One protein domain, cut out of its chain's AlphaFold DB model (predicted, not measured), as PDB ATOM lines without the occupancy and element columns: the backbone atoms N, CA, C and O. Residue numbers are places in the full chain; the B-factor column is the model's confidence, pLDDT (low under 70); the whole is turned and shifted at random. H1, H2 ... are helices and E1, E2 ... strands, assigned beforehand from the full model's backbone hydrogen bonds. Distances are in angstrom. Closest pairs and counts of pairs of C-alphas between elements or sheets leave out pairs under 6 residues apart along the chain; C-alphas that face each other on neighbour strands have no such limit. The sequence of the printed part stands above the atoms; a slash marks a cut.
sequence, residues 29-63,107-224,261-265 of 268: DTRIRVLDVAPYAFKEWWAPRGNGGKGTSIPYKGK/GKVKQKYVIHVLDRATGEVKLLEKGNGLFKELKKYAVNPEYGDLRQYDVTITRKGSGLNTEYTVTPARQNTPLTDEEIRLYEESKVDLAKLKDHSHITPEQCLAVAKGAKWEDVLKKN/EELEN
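This is residues 29 to 63, 107 to 224 and 261 to 265 of the 268 residues of a protein of Geobacillus kaustophilus NBRC 102445 (UniProt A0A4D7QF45). A long, strongly twisted sheet curls round helix H2 at one end, while at its other end strands E2 and E3 reach a small helical head of H1, H5 and H6. From E7 the chain returns along the sheet through H3 and H4 to this head. The printed part has 158 residues, with seven named helices and seven named strands in the order E1 E2 H1 E3 E4 E5 H2 E6 E7 H3 H4 H5 H6 H7. The branched sheet is antiparallel and the class is mixed, helices and strands. The whole is only just compact, close to loose, with a radius of gyration of the C-alphas of 17.9 A and spans of 52 by 36 by 29 A.

E4, residues 110 to 119, bends by 64 degrees at residue 116 and has three antiparallel neighbours. E1, residues 29 to 34, and E2, residues 40 to 47, lie on one side of it, with N 33 and O 118 at 2.9 A and N 42 and O 112 at 2.9 A, within hydrogen-bond range. E5, residues 124 to 131, lies on the other side, a hairpin with E4, with N 117 and O 126 at 2.9 A. E6, residues 154 to 160, pairs with E1 through N 30 and O 157 at 2.8 A, and forms a hairpin with E7, residues 167 to 172, through N 158 and O 169 at 2.9 A. E3, residues 56 to 59, pairs with E2 through N 45 and O 58 at 2.8 A. The sheet curls round H2, residues 132 to 142, whose Leu 134 has its C-alpha 5.6 A from that of Tyr 168 of E7. H3, residues 181 to 190, is on the sheet, its closest C-alphas to E5 being those of Tyr 187 and Val 125, 6.2 A. H5, residues 205 to 212, runs along E3 at 11 degrees on the local plane, at a height of 9.2 A over the sheet. It touches H1, residues 50 to 53, with the C-alphas of Ala 212 and Gly 50 closest at 4.4 A. H5 and H6, residues 217 to 222, form a helical hairpin at a steep tilt of 43 degrees, with the C-alphas of Gln 207 and Val 220 closest at 6.2 A. H6 is not on the sheet; H1, H4, residues 194 to 197, and H7, residues 261 to 264, only graze it. Every O i to N i+4 pair is within hydrogen-bond range in H3, H5 and H6, and 6 of 7 are in H2; H1, H4 and H7 are too short for such a pair.

E1 begins at C-alpha 29 (7.974, 28.663, 23.262), and H6 ends at C-alpha 222 (-28.761, 46.725, 19.016). E4 measures 25.2 A from first to last C-alpha, E5 22.0 A, E2 21.9 A and H2 14.7 A.

The C-alphas farthest apart, those of Glu 146 and Lys 223, are 54.2 A apart. Residues 64 to 106 and 225 to 260 are not printed, with C-alpha gaps of 17.1 A and 35.6 A. Of the links that are printed whole, H2 to E6 is long. The pLDDT is under 70 at residues 223 to 224 and 261 to 265.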
ATOM      1  N   ASP A  29       8.125  28.828  21.820       97.81
ATOM      2  CA  ASP A  29       7.974  28.663  23.262       97.81
ATOM      3  C   ASP A  29       7.341  29.898  23.906       97.81
ATOM      4  O   ASP A  29       7.807  31.023  23.735       97.81
ATOM      5  N   THR A  30       6.297  29.678  24.702       98.44
ATOM      6  CA  THR A  30       5.693  30.684  25.579       98.44
ATOM      7  C   THR A  30       5.739  30.171  27.009       98.44
ATOM      8  O   THR A  30       5.174  29.122  27.319       98.44
ATOM      9  N   ARG A  31       6.429  30.895  27.891       98.00
ATOM     10  CA  ARG A  31       6.564  30.513  29.299       98.00
ATOM     11  C   ARG A  31       5.520  31.235  30.141       98.00
ATOM     12  O   ARG A  31       5.404  32.454  30.070       98.00
ATOM     13  N   ILE A  32       4.798  30.479  30.961       98.00
ATOM     14  CA  ILE A  32       3.701  30.989  31.782       98.00
ATOM     15  C   ILE A  32       3.744  30.423  33.200       98.00
ATOM     16  O   ILE A  32       4.418  29.428  33.471       98.00
ATOM     17  N   ARG A  33       2.956  31.025  34.084       97.50
ATOM     18  CA  ARG A  33       2.541  30.450  35.365       97.50
ATOM     19  C   ARG A  33       1.017  30.398  35.417       97.50
ATOM     20  O   ARG A  33       0.378  31.408  35.144       97.50
ATOM     21  N   VAL A  34       0.444  29.248  35.767       97.00
ATOM     22  CA  VAL A  34      -0.999  29.126  36.037       97.00
ATOM     23  C   VAL A  34      -1.314  29.793  37.375       97.00
ATOM     24  O   VAL A  34      -0.532  29.662  38.314       97.00
ATOM     25  N   LEU A  35      -2.422  30.532  37.450       96.25
ATOM     26  CA  LEU A  35      -2.801  31.286  38.652       96.25
ATOM     27  C   LEU A  35      -4.080  30.761  39.312       96.25
ATOM     28  O   LEU A  35      -4.198  30.804  40.536       96.25
ATOM     29  N   ASP A  36      -5.022  30.230  38.530       93.75
ATOM     30  CA  ASP A  36      -6.268  29.687  39.076       93.75
ATOM     31  C   ASP A  36      -6.135  28.219  39.481       93.75
ATOM     32  O   ASP A  36      -5.375  27.457  38.888       93.75
ATOM     33  N   VAL A  37      -6.960  27.823  40.454       90.38
ATOM     34  CA  VAL A  37      -7.156  26.419  40.853       90.38
ATOM     35  C   VAL A  37      -7.813  25.614  39.740       90.38
ATOM     36  O   VAL A  37      -7.673  24.412  39.693       90.38
ATOM     37  N   ALA A  38      -8.606  26.221  38.867       90.25
ATOM     38  CA  ALA A  38      -9.339  25.474  37.858       90.25
ATOM     39  C   ALA A  38      -9.622  26.371  36.659       90.25
ATOM     40  O   ALA A  38      -9.877  27.567  36.837       90.25
ATOM     41  N   PRO A  39      -9.615  25.822  35.438       94.38
ATOM     42  CA  PRO A  39     -10.082  26.562  34.289       94.38
ATOM     43  C   PRO A  39     -11.611  26.625  34.270       94.38
ATOM     44  O   PRO A  39     -12.295  25.691  34.686       94.38
ATOM     45  N   TYR A  40     -12.163  27.685  33.683       94.75
ATOM     46  CA  TYR A  40     -13.586  27.733  33.367       94.75
ATOM     47  C   TYR A  40     -13.856  27.078  32.010       94.75
ATOM     48  O   TYR A  40     -13.335  27.513  30.979       94.75
ATOM     49  N   ALA A  41     -14.679  26.033  32.016       94.31
ATOM     50  CA  ALA A  41     -15.075  25.262  30.846       94.31
ATOM     51  C   ALA A  41     -16.313  25.876  30.164       94.31
ATOM     52  O   ALA A  41     -17.313  26.163  30.816       94.31
ATOM     53  N   PHE A  42     -16.285  26.032  28.839       93.69
ATOM     54  CA  PHE A  42     -17.430  26.520  28.063       93.69
ATOM     55  C   PHE A  42     -17.474  25.915  26.655       93.69
ATOM     56  O   PHE A  42     -16.483  25.397  26.138       93.69
ATOM     57  N   LYS A  43     -18.655  25.963  26.031       95.38
ATOM     58  CA  LYS A  43     -18.922  25.375  24.711       95.38
ATOM     59  C   LYS A  43     -19.296  26.464  23.717       95.38
ATOM     60  O   LYS A  43     -20.119  27.331  24.008       95.38
ATOM     61  N   GLU A  44     -18.730  26.387  22.522       95.69
ATOM     62  CA  GLU A  44     -19.028  27.319  21.439       95.69
ATOM     63  C   GLU A  44     -18.966  26.647  20.069       95.69
ATOM     64  O   GLU A  44     -18.284  25.643  19.851       95.69
ATOM     65  N   TRP A  45     -19.676  27.232  19.119       96.31
ATOM     66  CA  TRP A  45     -19.544  26.940  17.704       96.31
ATOM     67  C   TRP A  45     -18.530  27.879  17.075       96.31
ATOM     68  O   TRP A  45     -18.433  29.037  17.464       96.31
ATOM     69  N   TRP A  46     -17.856  27.416  16.028       94.31
ATOM     70  CA  TRP A  46     -17.194  28.313  15.088       94.31
ATOM     71  C   TRP A  46     -18.081  28.474  13.857       94.31
ATOM     72  O   TRP A  46     -18.365  27.486  13.179       94.31
ATOM     73  N   ALA A  47     -18.502  29.701  13.558       95.00
ATOM     74  CA  ALA A  47     -19.299  30.020  12.381       95.00
ATOM     75  C   ALA A  47     -18.452  30.829  11.382       95.00
ATOM     76  O   ALA A  47     -18.378  32.050  11.519       95.00
ATOM     77  N   PRO A  48     -17.845  30.207  10.347       92.94
ATOM     78  CA  PRO A  48     -16.949  30.896   9.405       92.94
ATOM     79  C   PRO A  48     -17.617  32.045   8.645       92.94
ATOM     80  O   PRO A  48     -16.981  33.030   8.297       92.94
ATOM     81  N   ARG A  49     -18.923  31.924   8.392       93.50
ATOM     82  CA  ARG A  49     -19.719  32.953   7.709       93.50
ATOM     83  C   ARG A  49     -20.304  33.983   8.666       93.50
ATOM     84  O   ARG A  49     -20.938  34.931   8.210       93.50
ATOM     85  N   GLY A  50     -20.129  33.791   9.970       93.88
ATOM     86  CA  GLY A  50     -20.744  34.642  10.968       93.88
ATOM     87  C   GLY A  50     -20.114  36.027  11.046       93.88
ATOM     88  O   GLY A  50     -19.054  36.283  10.470       93.88
ATOM     89  N   ASN A  51     -20.805  36.930  11.740       94.75
ATOM     90  CA  ASN A  51     -20.390  38.318  11.941       94.75
ATOM     91  C   ASN A  51     -20.052  39.060  10.630       94.75
ATOM     92  O   ASN A  51     -18.983  39.653  10.474       94.75
ATOM     93  N   GLY A  52     -20.949  38.985   9.642       92.81
ATOM     94  CA  GLY A  52     -20.728  39.589   8.325       92.81
ATOM     95  C   GLY A  52     -19.648  38.891   7.490       92.81
ATOM     96  O   GLY A  52     -18.957  39.559   6.725       92.81
ATOM     97  N   GLY A  53     -19.479  37.575   7.648       92.25
ATOM     98  CA  GLY A  53     -18.500  36.783   6.895       92.25
ATOM     99  C   GLY A  53     -17.074  36.820   7.445       92.25
ATOM    100  O   GLY A  53     -16.171  36.319   6.786       92.25
ATOM    101  N   LYS A  54     -16.858  37.409   8.625       92.94
ATOM    102  CA  LYS A  54     -15.532  37.497   9.261       92.94
ATOM    103  C   LYS A  54     -15.137  36.237  10.031       92.94
ATOM    104  O   LYS A  54     -13.982  36.110  10.427       92.94
ATOM    105  N   GLY A  55     -16.083  35.330  10.253       93.38
ATOM    106  CA  GLY A  55     -15.911  34.240  11.198       93.38
ATOM    107  C   GLY A  55     -16.117  34.736  12.625       93.38
ATOM    108  O   GLY A  55     -15.671  35.820  12.998       93.38
ATOM    109  N   THR A  56     -16.842  33.974  13.433       94.88
ATOM    110  CA  THR A  56     -17.011  34.300  14.851       94.88
ATOM    111  C   THR A  56     -17.367  33.057  15.649       94.88
ATOM    112  O   THR A  56     -17.933  32.096  15.110       94.88
ATOM    113  N   SER A  57     -17.043  33.096  16.936       94.56
ATOM    114  CA  SER A  57     -17.532  32.121  17.895       94.56
ATOM    115  C   SER A  57     -18.985  32.423  18.261       94.56
ATOM    116  O   SER A  57     -19.365  33.577  18.454       94.56
ATOM    117  N   ILE A  58     -19.810  31.380  18.344       96.62
ATOM    118  CA  ILE A  58     -21.215  31.473  18.753       96.62
ATOM    119  C   ILE A  58     -21.388  30.653  20.034       96.62
ATOM    120  O   ILE A  58     -21.085  29.457  20.016       96.62
ATOM    121  N   PRO A  59     -21.885  31.232  21.136       96.12
ATOM    122  CA  PRO A  59     -22.045  30.495  22.383       96.12
ATOM    123  C   PRO A  59     -23.063  29.361  22.233       96.12
ATOM    124  O   PRO A  59     -24.146  29.565  21.676       96.12
ATOM    125  N   TYR A  60     -22.723  28.177  22.749       96.25
ATOM    126  CA  TYR A  60     -23.620  27.023  22.765       96.25
ATOM    127  C   TYR A  60     -24.793  27.265  23.721       96.25
ATOM    128  O   TYR A  60     -24.598  27.686  24.861       96.25
ATOM    129  N   LYS A  61     -26.018  26.974  23.274       95.75
ATOM    130  CA  LYS A  61     -27.257  27.239  24.033       95.75
ATOM    131  C   LYS A  61     -27.887  26.002  24.665       95.75
ATOM    132  O   LYS A  61     -29.041  26.027  25.085       95.75
ATOM    133  N   GLY A  62     -27.137  24.907  24.777       92.88
ATOM    134  CA  GLY A  62     -27.633  23.706  25.440       92.88
ATOM    135  C   GLY A  62     -28.776  23.054  24.662       92.88
ATOM    136  O   GLY A  62     -28.644  22.732  23.481       92.88
ATOM    137  N   LYS A  63     -29.901  22.820  25.347       91.69
ATOM    138  CA  LYS A  63     -31.064  22.120  24.778       91.69
ATOM    139  C   LYS A  63     -31.793  22.937  23.710       91.69
ATOM    140  O   LYS A  63     -32.324  22.337  22.780       91.69
ATOM    141  N   GLY A 107     -20.750  22.409  11.586       93.00
ATOM    142  CA  GLY A 107     -19.625  21.649  12.131       93.00
ATOM    143  C   GLY A 107     -19.952  21.025  13.492       93.00
ATOM    144  O   GLY A 107     -21.079  20.599  13.728       93.00
ATOM    145  N   LYS A 108     -18.949  20.931  14.371       91.69
ATOM    146  CA  LYS A 108     -19.092  20.403  15.736       91.69
ATOM    147  C   LYS A 108     -18.953  21.531  16.749       91.69
ATOM    148  O   LYS A 108     -18.074  22.380  16.587       91.69
ATOM    149  N   VAL A 109     -19.746  21.469  17.815       94.69
ATOM    150  CA  VAL A 109     -19.515  22.275  19.013       94.69
ATOM    151  C   VAL A 109     -18.130  21.950  19.578       94.69
ATOM    152  O   VAL A 109     -17.708  20.790  19.601       94.69
ATOM    153  N   LYS A 110     -17.396  22.984  19.979       92.38
ATOM    154  CA  LYS A 110     -16.055  22.871  20.545       92.38
ATOM    155  C   LYS A 110     -16.112  23.154  22.038       92.38
ATOM    156  O   LYS A 110     -16.670  24.163  22.459       92.38
ATOM    157  N   GLN A 111     -15.489  22.271  22.810       93.81
ATOM    158  CA  GLN A 111     -15.158  22.528  24.202       93.81
ATOM    159  C   GLN A 111     -13.913  23.417  24.265       93.81
ATOM    160  O   GLN A 111     -12.885  23.113  23.644       93.81
ATOM    161  N   LYS A 112     -14.013  24.505  25.022       94.56
ATOM    162  CA  LYS A 112     -12.926  25.427  25.325       94.56
ATOM    163  C   LYS A 112     -12.806  25.634  26.826       94.56
ATOM    164  O   LYS A 112     -13.724  25.347  27.594       94.56
ATOM    165  N   TYR A 113     -11.653  26.153  27.209       96.19
ATOM    166  CA  TYR A 113     -11.339  26.524  28.572       96.19
ATOM    167  C   TYR A 113     -10.677  27.889  28.576       96.19
ATOM    168  O   TYR A 113      -9.957  28.234  27.636       96.19
ATOM    169  N   VAL A 114     -10.912  28.640  29.643       96.62
ATOM    170  CA  VAL A 114     -10.223  29.894  29.931       96.62
ATOM    171  C   VAL A 114      -9.674  29.853  31.352       96.62
ATOM    172  O   VAL A 114     -10.316  29.298  32.243       96.62
ATOM    173  N   ILE A 115      -8.475  30.393  31.553       97.12
ATOM    174  CA  ILE A 115      -7.814  30.455  32.859       97.12
ATOM    175  C   ILE A 115      -6.883  31.669  32.933       97.12
ATOM    176  O   ILE A 115      -6.325  32.076  31.910       97.12
ATOM    177  N   HIS A 116      -6.694  32.238  34.122       97.75
ATOM    178  CA  HIS A 116      -5.688  33.270  34.352       97.75
ATOM    179  C   HIS A 116      -4.288  32.662  34.388       97.75
ATOM    180  O   HIS A 116      -4.023  31.650  35.050       97.75
ATOM    181  N   VAL A 117      -3.374  33.322  33.690       97.94
ATOM    182  CA  VAL A 117      -1.960  32.969  33.645       97.94
ATOM    183  C   VAL A 117      -1.111  34.224  33.766       97.94
ATOM    184  O   VAL A 117      -1.483  35.280  33.264       97.94
ATOM    185  N   LEU A 118       0.051  34.112  34.397       97.50
ATOM    186  CA  LEU A 118       1.088  35.131  34.333       97.50
ATOM    187  C   LEU A 118       1.989  34.823  33.135       97.50
ATOM    188  O   LEU A 118       2.615  33.760  33.080       97.50
ATOM    189  N   ASP A 119       2.056  35.744  32.183       97.62
ATOM    190  CA  ASP A 119       2.971  35.662  31.048       97.62
ATOM    191  C   ASP A 119       4.381  36.057  31.495       97.62
ATOM    192  O   ASP A 119       4.636  37.205  31.851       97.62
ATOM    193  N   ARG A 120       5.333  35.119  31.461       96.38
ATOM    194  CA  ARG A 120       6.707  35.388  31.914       96.38
ATOM    195  C   ARG A 120       7.485  36.310  30.978       96.38
ATOM    196  O   ARG A 120       8.518  36.825  31.397       96.38
ATOM    197  N   ALA A 121       7.035  36.514  29.740       96.50
ATOM    198  CA  ALA A 121       7.686  37.443  28.823       96.50
ATOM    199  C   ALA A 121       7.367  38.906  29.161       96.50
ATOM    200  O   ALA A 121       8.223  39.772  28.992       96.50
ATOM    201  N   THR A 122       6.147  39.173  29.633       95.31
ATOM    202  CA  THR A 122       5.645  40.532  29.894       95.31
ATOM    203  C   THR A 122       5.511  40.856  31.381       95.31
ATOM    204  O   THR A 122       5.567  42.023  31.750       95.31
ATOM    205  N   GLY A 123       5.383  39.844  32.242       94.94
ATOM    206  CA  GLY A 123       5.077  40.012  33.664       94.94
ATOM    207  C   GLY A 123       3.607  40.347  33.934       94.94
ATOM    208  O   GLY A 123       3.273  40.728  35.049       94.94
ATOM    209  N   GLU A 124       2.733  40.218  32.935       94.81
ATOM    210  CA  GLU A 124       1.322  40.597  33.018       94.81
ATOM    211  C   GLU A 124       0.415  39.380  33.230       94.81
ATOM    212  O   GLU A 124       0.677  38.282  32.724       94.81
ATOM    213  N   VAL A 125      -0.693  39.587  33.943       95.94
ATOM    214  CA  VAL A 125      -1.768  38.596  34.065       95.94
ATOM    215  C   VAL A 125      -2.635  38.649  32.810       95.94
ATOM    216  O   VAL A 125      -3.151  39.703  32.446       95.94
ATOM    217  N   LYS A 126      -2.795  37.501  32.150       97.38
ATOM    218  CA  LYS A 126      -3.537  37.336  30.894       97.38
ATOM    219  C   LYS A 126      -4.495  36.157  30.978       97.38
ATOM    220  O   LYS A 126      -4.359  35.281  31.832       97.38
ATOM    221  N   LEU A 127      -5.438  36.101  30.045       97.50
ATOM    222  CA  LEU A 127      -6.342  34.967  29.879       97.50
ATOM    223  C   LEU A 127      -5.800  33.985  28.840       97.50
ATOM    224  O   LEU A 127      -5.654  34.317  27.663       97.50
ATOM    225  N   LEU A 128      -5.540  32.748  29.254       97.56
ATOM    226  CA  LEU A 128      -5.267  31.645  28.339       97.56
ATOM    227  C   LEU A 128      -6.589  30.980  27.949       97.56
ATOM    228  O   LEU A 128      -7.145  30.210  28.725       97.56
ATOM    229  N   GLU A 129      -7.066  31.249  26.732       96.44
ATOM    230  CA  GLU A 129      -8.254  30.605  26.165       96.44
ATOM    231  C   GLU A 129      -7.882  29.641  25.033       96.44
ATOM    232  O   GLU A 129      -7.494  30.068  23.941       96.44
ATOM    233  N   LYS A 130      -8.025  28.330  25.268       95.00
ATOM    234  CA  LYS A 130      -7.746  27.285  24.266       95.00
ATOM    235  C   LYS A 130      -8.645  26.058  24.428       95.00
ATOM    236  O   LYS A 130      -9.403  25.927  25.383       95.00
ATOM    237  N   GLY A 131      -8.603  25.177  23.428       92.81
ATOM    238  CA  GLY A 131      -9.371  23.930  23.409       92.81
ATOM    239  C   GLY A 131      -8.695  22.773  24.150       92.81
ATOM    240  O   GLY A 131      -7.597  22.905  24.692       92.81
ATOM    241  N   ASN A 132      -9.339  21.603  24.085       90.94
ATOM    242  CA  ASN A 132      -8.920  20.360  24.746       90.94
ATOM    243  C   ASN A 132      -7.430  20.006  24.579       90.94
ATOM    244  O   ASN A 132      -6.840  19.496  25.523       90.94
ATOM    245  N   GLY A 133      -6.815  20.242  23.414       91.00
ATOM    246  CA  GLY A 133      -5.430  19.820  23.147       91.00
ATOM    247  C   GLY A 133      -4.426  20.354  24.174       91.00
ATOM    248  O   GLY A 133      -3.735  19.576  24.820       91.00
ATOM    249  N   LEU A 134      -4.409  21.672  24.391       95.12
ATOM    250  CA  LEU A 134      -3.493  22.298  25.348       95.12
ATOM    251  C   LEU A 134      -3.846  21.959  26.804       95.12
ATOM    252  O   LEU A 134      -2.963  21.660  27.603       95.12
ATOM    253  N   PHE A 135      -5.132  21.980  27.157       95.06
ATOM    254  CA  PHE A 135      -5.557  21.722  28.536       95.06
ATOM    255  C   PHE A 135      -5.363  20.260  28.957       95.06
ATOM    256  O   PHE A 135      -5.096  20.001  30.127       95.06
ATOM    257  N   LYS A 136      -5.394  19.309  28.011       93.62
ATOM    258  CA  LYS A 136      -4.968  17.925  28.259       93.62
ATOM    259  C   LYS A 136      -3.485  17.849  28.625       93.62
ATOM    260  O   LYS A 136      -3.148  17.135  29.562       93.62
ATOM    261  N   GLU A 137      -2.618  18.599  27.944       95.31
ATOM    262  CA  GLU A 137      -1.189  18.642  28.280       95.31
ATOM    263  C   GLU A 137      -0.926  19.268  29.652       95.31
ATOM    264  O   GLU A 137      -0.134  18.732  30.420       95.31
ATOM    265  N   LEU A 138      -1.623  20.354  30.005       95.81
ATOM    266  CA  LEU A 138      -1.530  20.943  31.349       95.81
ATOM    267  C   LEU A 138      -1.996  19.946  32.420       95.81
ATOM    268  O   LEU A 138      -1.282  19.684  33.389       95.81
ATOM    269  N   LYS A 139      -3.156  19.317  32.199       91.69
ATOM    270  CA  LYS A 139      -3.730  18.321  33.107       91.69
ATOM    271  C   LYS A 139      -2.778  17.171  33.415       91.69
ATOM    272  O   LYS A 139      -2.729  16.747  34.565       91.69
ATOM    273  N   LYS A 140      -2.033  16.669  32.421       94.06
ATOM    274  CA  LYS A 140      -1.075  15.566  32.620       94.06
ATOM    275  C   LYS A 140      -0.114  15.830  33.777       94.06
ATOM    276  O   LYS A 140       0.228  14.890  34.482       94.06
ATOM    277  N   TYR A 141       0.302  17.081  33.968       94.00
ATOM    278  CA  TYR A 141       1.191  17.467  35.060       94.00
ATOM    279  C   TYR A 141       0.431  17.765  36.353       94.00
ATOM    280  O   TYR A 141       0.872  17.315  37.404       94.00
ATOM    281  N   ALA A 142      -0.735  18.412  36.265       90.69
ATOM    282  CA  ALA A 142      -1.574  18.712  37.428       90.69
ATOM    283  C   ALA A 142      -1.943  17.468  38.253       90.69
ATOM    284  O   ALA A 142      -1.916  17.482  39.481       90.69
ATOM    285  N   VAL A 143      -2.261  16.363  37.570       90.38
ATOM    286  CA  VAL A 143      -2.644  15.095  38.220       90.38
ATOM    287  C   VAL A 143      -1.454  14.177  38.507       90.38
ATOM    288  O   VAL A 143      -1.633  13.092  39.060       90.38
ATOM    289  N   ASN A 144      -0.241  14.563  38.106       91.50
ATOM    290  CA  ASN A 144       0.951  13.757  38.330       91.50
ATOM    291  C   ASN A 144       1.466  13.980  39.765       91.50
ATOM    292  O   ASN A 144       1.778  15.119  40.101       91.50
ATOM    293  N   PRO A 145       1.641  12.930  40.592       89.88
ATOM    294  CA  PRO A 145       2.095  13.079  41.977       89.88
ATOM    295  C   PRO A 145       3.471  13.741  42.165       89.88
ATOM    296  O   PRO A 145       3.739  14.262  43.242       89.88
ATOM    297  N   GLU A 146       4.355  13.695  41.161       90.00
ATOM    298  CA  GLU A 146       5.686  14.321  41.219       90.00
ATOM    299  C   GLU A 146       5.660  15.816  40.892       90.00
ATOM    300  O   GLU A 146       6.525  16.557  41.360       90.00
ATOM    301  N   TYR A 147       4.692  16.252  40.085       89.94
ATOM    302  CA  TYR A 147       4.557  17.643  39.656       89.94
ATOM    303  C   TYR A 147       3.459  18.346  40.459       89.94
ATOM    304  O   TYR A 147       3.748  19.265  41.223       89.94
ATOM    305  N   GLY A 148       2.222  17.858  40.362       89.56
ATOM    306  CA  GLY A 148       1.085  18.351  41.127       89.56
ATOM    307  C   GLY A 148       0.672  19.760  40.713       89.56
ATOM    308  O   GLY A 148       0.561  20.059  39.528       89.56
ATOM    309  N   ASP A 149       0.429  20.612  41.707       91.56
ATOM    310  CA  ASP A 149      -0.213  21.917  41.534       91.56
ATOM    311  C   ASP A 149       0.554  22.847  40.571       91.56
ATOM    312  O   ASP A 149       1.676  23.288  40.855       91.56
ATOM    313  N   LEU A 150      -0.080  23.194  39.443       93.31
ATOM    314  CA  LEU A 150       0.533  23.993  38.371       93.31
ATOM    315  C   LEU A 150       0.798  25.447  38.782       93.31
ATOM    316  O   LEU A 150       1.520  26.166  38.087       93.31
ATOM    317  N   ARG A 151       0.245  25.900  39.908       94.19
ATOM    318  CA  ARG A 151       0.471  27.244  40.452       94.19
ATOM    319  C   ARG A 151       1.804  27.352  41.190       94.19
ATOM    320  O   ARG A 151       2.252  28.459  41.494       94.19
ATOM    321  N   GLN A 152       2.481  26.232  41.447       93.94
ATOM    322  CA  GLN A 152       3.748  26.192  42.191       93.94
ATOM    323  C   GLN A 152       4.993  26.348  41.304       93.94
ATOM    324  O   GLN A 152       6.090  26.622  41.805       93.94
ATOM    325  N   TYR A 153       4.853  26.203  39.986       95.31
ATOM    326  CA  TYR A 153       5.969  26.252  39.043       95.31
ATOM    327  C   TYR A 153       5.553  26.801  37.682       95.31
ATOM    328  O   TYR A 153       4.384  26.852  37.316       95.31
ATOM    329  N   ASP A 154       6.534  27.274  36.921       97.25
ATOM    330  CA  ASP A 154       6.278  27.730  35.559       97.25
ATOM    331  C   ASP A 154       6.162  26.549  34.603       97.25
ATOM    332  O   ASP A 154       6.811  25.518  34.783       97.25
ATOM    333  N   VAL A 155       5.419  26.742  33.521       97.38
ATOM    334  CA  VAL A 155       5.368  25.802  32.407       97.38
ATOM    335  C   VAL A 155       5.712  26.516  31.108       97.38
ATOM    336  O   VAL A 155       5.342  27.670  30.888       97.38
ATOM    337  N   THR A 156       6.429  25.824  30.233       98.31
ATOM    338  CA  THR A 156       6.666  26.261  28.860       98.31
ATOM    339  C   THR A 156       5.684  25.548  27.950       98.31
ATOM    340  O   THR A 156       5.691  24.319  27.860       98.31
ATOM    341  N   ILE A 157       4.840  26.323  27.275       98.19
ATOM    342  CA  ILE A 157       3.976  25.856  26.200       98.19
ATOM    343  C   ILE A 157       4.739  26.042  24.895       98.19
ATOM    344  O   ILE A 157       5.024  27.172  24.503       98.19
ATOM    345  N   THR A 158       5.033  24.949  24.206       97.56
ATOM    346  CA  THR A 158       5.587  24.989  22.853       97.56
ATOM    347  C   THR A 158       4.461  24.760  21.860       97.56
ATOM    348  O   THR A 158       3.785  23.730  21.907       97.56
ATOM    349  N   ARG A 159       4.264  25.709  20.945       96.06
ATOM    350  CA  ARG A 159       3.360  25.565  19.805       96.06
ATOM    351  C   ARG A 159       4.170  25.266  18.548       96.06
ATOM    352  O   ARG A 159       5.096  26.010  18.228       96.06
ATOM    353  N   LYS A 160       3.789  24.226  17.809       94.56
ATOM    354  CA  LYS A 160       4.357  23.902  16.491       94.56
ATOM    355  C   LYS A 160       3.272  23.865  15.427       94.56
ATOM    356  O   LYS A 160       2.151  23.449  15.709       94.56
ATOM    357  N   GLY A 161       3.633  24.260  14.209       89.38
ATOM    358  CA  GLY A 161       2.740  24.215  13.059       89.38
ATOM    359  C   GLY A 161       1.678  25.316  13.051       89.38
ATOM    360  O   GLY A 161       1.637  26.218  13.895       89.38
ATOM    361  N   SER A 162       0.804  25.242  12.053       79.44
ATOM    362  CA  SER A 162      -0.241  26.231  11.797       79.44
ATOM    363  C   SER A 162      -1.555  25.566  11.384       79.44
ATOM    364  O   SER A 162      -1.591  24.419  10.924       79.44
ATOM    365  N   GLY A 163      -2.664  26.282  11.589       75.94
ATOM    366  CA  GLY A 163      -4.005  25.798  11.273       75.94
ATOM    367  C   GLY A 163      -4.334  24.469  11.961       75.94
ATOM    368  O   GLY A 163      -4.202  24.329  13.178       75.94
ATOM    369  N   LEU A 164      -4.772  23.481  11.174       72.75
ATOM    370  CA  LEU A 164      -5.176  22.153  11.663       72.75
ATOM    371  C   LEU A 164      -4.008  21.281  12.142       72.75
ATOM    372  O   LEU A 164      -4.240  20.357  12.914       72.75
ATOM    373  N   ASN A 165      -2.778  21.599  11.736       82.31
ATOM    374  CA  ASN A 165      -1.569  20.878  12.139       82.31
ATOM    375  C   ASN A 165      -0.882  21.556  13.333       82.31
ATOM    376  O   ASN A 165       0.331  21.441  13.500       82.31
ATOM    377  N   THR A 166      -1.644  22.319  14.122       88.88
ATOM    378  CA  THR A 166      -1.129  22.947  15.335       88.88
ATOM    379  C   THR A 166      -1.054  21.910  16.445       88.88
ATOM    380  O   THR A 166      -2.072  21.346  16.847       88.88
ATOM    381  N   GLU A 167       0.144  21.716  16.976       91.69
ATOM    382  CA  GLU A 167       0.404  20.871  18.135       91.69
ATOM    383  C   GLU A 167       0.873  21.735  19.306       91.69
ATOM    384  O   GLU A 167       1.638  22.689  19.127       91.69
ATOM    385  N   TYR A 168       0.404  21.394  20.503       94.62
ATOM    386  CA  TYR A 168       0.850  21.997  21.748       94.62
ATOM    387  C   TYR A 168       1.524  20.932  22.595       94.62
ATOM    388  O   TYR A 168       0.952  19.866  22.805       94.62
ATOM    389  N   THR A 169       2.698  21.249  23.125       96.56
ATOM    390  CA  THR A 169       3.366  20.439  24.146       96.56
ATOM    391  C   THR A 169       3.664  21.303  25.357       96.56
ATOM    392  O   THR A 169       4.017  22.473  25.210       96.56
ATOM    393  N   VAL A 170       3.551  20.730  26.552       97.50
ATOM    394  CA  VAL A 170       3.846  21.424  27.811       97.50
ATOM    395  C   VAL A 170       5.083  20.805  28.450       97.50
ATOM    396  O   VAL A 170       5.177  19.585  28.577       97.50
ATOM    397  N   THR A 171       6.026  21.651  28.865       97.38
ATOM    398  CA  THR A 171       7.214  21.252  29.631       97.38
ATOM    399  C   THR A 171       7.251  22.014  30.960       97.38
ATOM    400  O   THR A 171       7.354  23.243  30.935       97.38
ATOM    401  N   PRO A 172       7.176  21.339  32.119       96.88
ATOM    402  CA  PRO A 172       7.254  21.993  33.420       96.88
ATOM    403  C   PRO A 172       8.678  22.460  33.730       96.88
ATOM    404  O   PRO A 172       9.671  21.857  33.307       96.88
ATOM    405  N   ALA A 173       8.789  23.538  34.501       94.69
ATOM    406  CA  ALA A 173      10.056  23.949  35.076       94.69
ATOM    407  C   ALA A 173      10.593  22.863  36.020       94.69
ATOM    408  O   ALA A 173       9.849  22.187  36.723       94.69
ATOM    409  N   ARG A 174      11.922  22.723  36.071       90.25
ATOM    410  CA  ARG A 174      12.595  21.729  36.928       90.25
ATOM    411  C   ARG A 174      12.458  22.006  38.427       90.25
ATOM    412  O   ARG A 174      12.810  21.147  39.226       90.25
ATOM    413  N   GLN A 175      12.084  23.226  38.799       88.62
ATOM    414  CA  GLN A 175      12.038  23.686  40.180       88.62
ATOM    415  C   GLN A 175      10.785  24.521  40.402       88.62
ATOM    416  O   GLN A 175      10.398  25.310  39.535       88.62
ATOM    417  N   ASN A 176      10.218  24.389  41.597       89.06
ATOM    418  CA  ASN A 176       9.155  25.264  42.058       89.06
ATOM    419  C   ASN A 176       9.714  26.661  42.299       89.06
ATOM    420  O   ASN A 176      10.850  26.841  42.741       89.06
ATOM    421  N   THR A 177       8.914  27.666  41.982       88.44
ATOM    422  CA  THR A 177       9.275  29.066  42.195       88.44
ATOM    423  C   THR A 177       8.037  29.755  42.741       88.44
ATOM    424  O   THR A 177       7.068  29.888  41.992       88.44
ATOM    425  N   PRO A 178       8.019  30.156  44.021       90.38
ATOM    426  CA  PRO A 178       6.892  30.892  44.578       90.38
ATOM    427  C   PRO A 178       6.588  32.144  43.754       90.38
ATOM    428  O   PRO A 178       7.500  32.741  43.175       90.38
ATOM    429  N   LEU A 179       5.314  32.528  43.703       93.25
ATOM    430  CA  LEU A 179       4.951  33.861  43.235       93.25
ATOM    431  C   LEU A 179       5.524  34.904  44.198       93.25
ATOM    432  O   LEU A 179       5.583  34.686  45.408       93.25
ATOM    433  N   THR A 180       5.955  36.028  43.648       95.44
ATOM    434  CA  THR A 180       6.340  37.214  44.414       95.44
ATOM    435  C   THR A 180       5.100  37.949  44.922       95.44
ATOM    436  O   THR A 180       4.023  37.838  44.335       95.44
ATOM    437  N   ASP A 181       5.253  38.755  45.974       95.94
ATOM    438  CA  ASP A 181       4.150  39.553  46.532       95.94
ATOM    439  C   ASP A 181       3.523  40.491  45.487       95.94
ATOM    440  O   ASP A 181       2.311  40.701  45.476       95.94
ATOM    441  N   GLU A 182       4.341  41.016  44.569       95.31
ATOM    442  CA  GLU A 182       3.880  41.862  43.466       95.31
ATOM    443  C   GLU A 182       3.024  41.076  42.464       95.31
ATOM    444  O   GLU A 182       1.975  41.554  42.048       95.31
ATOM    445  N   GLU A 183       3.426  39.853  42.106       95.88
ATOM    446  CA  GLU A 183       2.650  39.000  41.194       95.88
ATOM    447  C   GLU A 183       1.320  38.564  41.816       95.88
ATOM    448  O   GLU A 183       0.305  38.510  41.123       95.88
ATOM    449  N   ILE A 184       1.312  38.285  43.125       95.12
ATOM    450  CA  ILE A 184       0.085  37.984  43.871       95.12
ATOM    451  C   ILE A 184      -0.841  39.201  43.842       95.12
ATOM    452  O   ILE A 184      -2.008  39.064  43.484       95.12
ATOM    453  N   ARG A 185      -0.324  40.398  44.153       95.38
ATOM    454  CA  ARG A 185      -1.119  41.630  44.100       95.38
ATOM    455  C   ARG A 185      -1.676  41.875  42.697       95.38
ATOM    456  O   ARG A 185      -2.864  42.150  42.559       95.38
ATOM    457  N   LEU A 186      -0.847  41.725  41.664       94.19
ATOM    458  CA  LEU A 186      -1.255  41.911  40.274       94.19
ATOM    459  C   LEU A 186      -2.375  40.946  39.870       94.19
ATOM    460  O   LEU A 186      -3.306  41.350  39.173       94.19
ATOM    461  N   TYR A 187      -2.298  39.686  40.305       94.50
ATOM    462  CA  TYR A 187      -3.368  38.715  40.100       94.50
ATOM    463  C   TYR A 187      -4.653  39.143  40.800       94.50
ATOM    464  O   TYR A 187      -5.671  39.243  40.125       94.50
ATOM    465  N   GLU A 188      -4.621  39.470  42.092       94.12
ATOM    466  CA  GLU A 188      -5.827  39.885  42.824       94.12
ATOM    467  C   GLU A 188      -6.469  41.151  42.231       94.12
ATOM    468  O   GLU A 188      -7.691  41.247  42.143       94.12
ATOM    469  N   GLU A 189      -5.662  42.101  41.751       92.94
ATOM    470  CA  GLU A 189      -6.155  43.321  41.106       92.94
ATOM    471  C   GLU A 189      -6.691  43.099  39.685       92.94
ATOM    472  O   GLU A 189      -7.475  43.919  39.205       92.94
ATOM    473  N   SER A 190      -6.227  42.069  38.973       89.81
ATOM    474  CA  SER A 190      -6.550  41.837  37.552       89.81
ATOM    475  C   SER A 190      -7.487  40.655  37.325       89.81
ATOM    476  O   SER A 190      -7.963  40.454  36.208       89.81
ATOM    477  N   LYS A 191      -7.736  39.852  38.360       91.56
ATOM    478  CA  LYS A 191      -8.589  38.672  38.299       91.56
ATOM    479  C   LYS A 191     -10.010  39.070  37.936       91.56
ATOM    480  O   LYS A 191     -10.617  39.938  38.559       91.56
ATOM    481  N   VAL A 192     -10.568  38.361  36.961       93.31
ATOM    482  CA  VAL A 192     -11.961  38.516  36.553       93.31
ATOM    483  C   VAL A 192     -12.761  37.250  36.811       93.31
ATOM    484  O   VAL A 192     -12.240  36.139  36.879       93.31
ATOM    485  N   ASP A 193     -14.067  37.414  36.968       93.62
ATOM    486  CA  ASP A 193     -14.985  36.291  37.105       93.62
ATOM    487  C   ASP A 193     -15.176  35.626  35.733       93.62
ATOM    488  O   ASP A 193     -15.905  36.130  34.877       93.62
ATOM    489  N   LEU A 194     -14.479  34.506  35.506       92.50
ATOM    490  CA  LEU A 194     -14.485  33.792  34.224       92.50
ATOM    491  C   LEU A 194     -15.874  33.265  33.846       92.50
ATOM    492  O   LEU A 194     -16.196  33.199  32.659       92.50
ATOM    493  N   ALA A 195     -16.701  32.923  34.839       91.69
ATOM    494  CA  ALA A 195     -18.059  32.458  34.603       91.69
ATOM    495  C   ALA A 195     -18.938  33.598  34.088       91.69
ATOM    496  O   ALA A 195     -19.627  33.427  33.086       91.69
ATOM    497  N   LYS A 196     -18.850  34.784  34.706       92.38
ATOM    498  CA  LYS A 196     -19.530  35.990  34.203       92.38
ATOM    499  C   LYS A 196     -18.990  36.433  32.850       92.38
ATOM    500  O   LYS A 196     -19.772  36.803  31.984       92.38
ATOM    501  N   LEU A 197     -17.675  36.357  32.639       91.62
ATOM    502  CA  LEU A 197     -17.044  36.719  31.367       91.62
ATOM    503  C   LEU A 197     -17.577  35.886  30.196       91.62
ATOM    504  O   LEU A 197     -17.715  36.381  29.080       91.62
ATOM    505  N   LYS A 198     -17.843  34.602  30.443       92.25
ATOM    506  CA  LYS A 198     -18.376  33.663  29.451       92.25
ATOM    507  C   LYS A 198     -19.889  33.485  29.554       92.25
ATOM    508  O   LYS A 198     -20.439  32.597  28.897       92.25
ATOM    509  N   ASP A 199     -20.565  34.317  30.345       90.00
ATOM    510  CA  ASP A 199     -22.016  34.316  30.398       90.00
ATOM    511  C   ASP A 199     -22.586  35.045  29.181       90.00
ATOM    512  O   ASP A 199     -22.446  36.252  28.984       90.00
ATOM    513  N   HIS A 200     -23.283  34.275  28.358       90.19
ATOM    514  CA  HIS A 200     -23.987  34.774  27.189       90.19
ATOM    515  C   HIS A 200     -25.502  34.598  27.329       90.19
ATOM    516  O   HIS A 200     -26.192  34.556  26.313       90.19
ATOM    517  N   SER A 201     -26.030  34.447  28.546       89.69
ATOM    518  CA  SER A 201     -27.455  34.229  28.847       89.69
ATOM    519  C   SER A 201     -28.390  35.254  28.190       89.69
ATOM    520  O   SER A 201     -29.464  34.888  27.721       89.69
ATOM    521  N   HIS A 202     -27.945  36.505  28.063       90.19
ATOM    522  CA  HIS A 202     -28.667  37.596  27.401       90.19
ATOM    523  C   HIS A 202     -28.805  37.432  25.872       90.19
ATOM    524  O   HIS A 202     -29.638  38.091  25.252       90.19
ATOM    525  N   ILE A 203     -28.002  36.562  25.251       93.94
ATOM    526  CA  ILE A 203     -28.060  36.268  23.815       93.94
ATOM    527  C   ILE A 203     -29.005  35.085  23.588       93.94
ATOM    528  O   ILE A 203     -28.769  33.980  24.080       93.94
ATOM    529  N   THR A 204     -30.053  35.281  22.801       96.38
ATOM    530  CA  THR A 204     -31.040  34.235  22.483       96.38
ATOM    531  C   THR A 204     -30.531  33.244  21.421       96.38
ATOM    532  O   THR A 204     -29.642  33.581  20.627       96.38
ATOM    533  N   PRO A 205     -31.087  32.019  21.346       97.19
ATOM    534  CA  PRO A 205     -30.759  31.066  20.284       97.19
ATOM    535  C   PRO A 205     -31.004  31.602  18.864       97.19
ATOM    536  O   PRO A 205     -30.223  31.326  17.952       97.19
ATOM    537  N   GLU A 206     -32.044  32.411  18.668       97.25
ATOM    538  CA  GLU A 206     -32.379  33.037  17.387       97.25
ATOM    539  C   GLU A 206     -31.317  34.053  16.969       97.25
ATOM    540  O   GLU A 206     -30.928  34.103  15.799       97.25
ATOM    541  N   GLN A 207     -30.811  34.837  17.925       96.56
ATOM    542  CA  GLN A 207     -29.711  35.772  17.699       96.56
ATOM    543  C   GLN A 207     -28.427  35.023  17.328       96.56
ATOM    544  O   GLN A 207     -27.791  35.369  16.332       96.56
ATOM    545  N   CYS A 208     -28.095  33.950  18.053       97.12
ATOM    546  CA  CYS A 208     -26.977  33.067  17.712       97.12
ATOM    547  C   CYS A 208     -27.090  32.530  16.277       97.12
ATOM    548  O   CYS A 208     -26.131  32.614  15.508       97.12
ATOM    549  N   LEU A 209     -28.266  32.030  15.885       97.31
ATOM    550  CA  LEU A 209     -28.508  31.521  14.534       97.31
ATOM    551  C   LEU A 209     -28.404  32.620  13.470       97.31
ATOM    552  O   LEU A 209     -27.826  32.395  12.405       97.31
ATOM    553  N   ALA A 210     -28.945  33.809  13.743       97.25
ATOM    554  CA  ALA A 210     -28.867  34.945  12.834       97.25
ATOM    555  C   ALA A 210     -27.411  35.352  12.582       97.25
ATOM    556  O   ALA A 210     -27.010  35.528  11.427       97.25
ATOM    557  N   VAL A 211     -26.604  35.445  13.643       97.31
ATOM    558  CA  VAL A 211     -25.180  35.763  13.518       97.31
ATOM    559  C   VAL A 211     -24.428  34.647  12.817       97.31
ATOM    560  O   VAL A 211     -23.661  34.943  11.909       97.31
ATOM    561  N   ALA A 212     -24.685  33.378  13.141       96.56
ATOM    562  CA  ALA A 212     -24.066  32.243  12.456       96.56
ATOM    563  C   ALA A 212     -24.340  32.255  10.938       96.56
ATOM    564  O   ALA A 212     -23.462  31.930  10.135       96.56
ATOM    565  N   LYS A 213     -25.538  32.704  10.536       96.25
ATOM    566  CA  LYS A 213     -25.954  32.899   9.136       96.25
ATOM    567  C   LYS A 213     -25.393  34.167   8.481       96.25
ATOM    568  O   LYS A 213     -25.624  34.376   7.292       96.25
ATOM    569  N   GLY A 214     -24.637  34.979   9.216       95.94
ATOM    570  CA  GLY A 214     -23.888  36.119   8.691       95.94
ATOM    571  C   GLY A 214     -24.376  37.491   9.136       95.94
ATOM    572  O   GLY A 214     -23.787  38.485   8.715       95.94
ATOM    573  N   ALA A 215     -25.387  37.586  10.006       96.31
ATOM    574  CA  ALA A 215     -25.684  38.857  10.662       96.31
ATOM    575  C   ALA A 215     -24.489  39.309  11.520       96.31
ATOM    576  O   ALA A 215     -23.700  38.486  11.990       96.31
ATOM    577  N   LYS A 216     -24.327  40.621  11.712       96.50
ATOM    578  CA  LYS A 216     -23.300  41.161  12.611       96.50
ATOM    579  C   LYS A 216     -23.797  41.136  14.048       96.50
ATOM    580  O   LYS A 216     -24.977  41.400  14.280       96.50
ATOM    581  N   TRP A 217     -22.894  40.896  14.999       93.94
ATOM    582  CA  TRP A 217     -23.230  40.965  16.425       93.94
ATOM    583  C   TRP A 217     -23.849  42.313  16.791       93.94
ATOM    584  O   TRP A 217     -24.922  42.355  17.384       93.94
ATOM    585  N   GLU A 218     -23.244  43.406  16.327       93.75
ATOM    586  CA  GLU A 218     -23.747  44.761  16.553       93.75
ATOM    587  C   GLU A 218     -25.213  44.938  16.133       93.75
ATOM    588  O   GLU A 218     -26.005  45.507  16.876       93.75
ATOM    589  N   ASP A 219     -25.594  44.442  14.954       93.12
ATOM    590  CA  ASP A 219     -26.946  44.622  14.413       93.12
ATOM    591  C   ASP A 219     -27.980  43.773  15.162       93.12
ATOM    592  O   ASP A 219     -29.158  44.125  15.244       93.12
ATOM    593  N   VAL A 220     -27.544  42.625  15.677       91.88
ATOM    594  CA  VAL A 220     -28.388  41.652  16.371       91.88
ATOM    595  C   VAL A 220     -28.606  42.047  17.833       91.88
ATOM    596  O   VAL A 220     -29.712  41.870  18.345       91.88
ATOM    597  N   LEU A 221     -27.590  42.626  18.474       89.94
ATOM    598  CA  LEU A 221     -27.654  43.092  19.858       89.94
ATOM    599  C   LEU A 221     -28.338  44.466  19.966       89.94
ATOM    600  O   LEU A 221     -29.192  44.653  20.826       89.94
ATOM    601  N   LYS A 222     -28.097  45.399  19.028       81.00
ATOM    602  CA  LYS A 222     -28.761  46.725  19.016       81.00
ATOM    603  C   LYS A 222     -30.286  46.655  18.885       81.00
ATOM    604  O   LYS A 222     -30.965  47.571  19.327       81.00
ATOM    605  N   LYS A 223     -30.837  45.589  18.292       62.94
ATOM    606  CA  LYS A 223     -32.296  45.395  18.188       62.94
ATOM    607  C   LYS A 223     -32.984  45.160  19.539       62.94
ATOM    608  O   LYS A 223     -34.196  45.328  19.596       62.94
ATOM    609  N   ASN A 224     -32.232  44.826  20.592       51.81
ATOM    610  CA  ASN A 224     -32.747  44.738  21.961       51.81
ATOM    611  C   ASN A 224     -32.612  46.060  22.739       51.81
ATOM    612  O   ASN A 224     -33.466  46.350  23.566       51.81
ATOM    613  N   GLU A 261     -15.643  14.687  30.506       53.94
ATOM    614  CA  GLU A 261     -16.188  14.774  31.874       53.94
ATOM    615  C   GLU A 261     -15.083  14.870  32.942       53.94
ATOM    616  O   GLU A 261     -15.200  15.604  33.926       53.94
ATOM    617  N   GLU A 262     -13.951  14.201  32.718       53.81
ATOM    618  CA  GLU A 262     -12.775  14.334  33.579       53.81
ATOM    619  C   GLU A 262     -12.096  15.703  33.410       53.81
ATOM    620  O   GLU A 262     -11.353  16.129  34.294       53.81
ATOM    621  N   LEU A 263     -12.290  16.393  32.282       58.31
ATOM    622  CA  LEU A 263     -11.776  17.750  32.061       58.31
ATOM    623  C   LEU A 263     -12.713  18.843  32.598       58.31
ATOM    624  O   LEU A 263     -12.235  19.927  32.916       58.31
ATOM    625  N   GLU A 264     -14.013  18.567  32.726       52.22
ATOM    626  CA  GLU A 264     -14.993  19.498  33.306       52.22
ATOM    627  C   GLU A 264     -14.837  19.644  34.842       52.22
ATOM    628  O   GLU A 264     -15.197  20.685  35.382       52.22
ATOM    629  N   ASN A 265     -14.235  18.666  35.538       55.22
ATOM    630  CA  ASN A 265     -14.021  18.669  37.002       55.22
ATOM    631  C   ASN A 265     -12.549  18.873  37.413       55.22
ATOM    632  O   ASN A 265     -12.051  18.242  38.345       55.22
TER     633      ASN A 265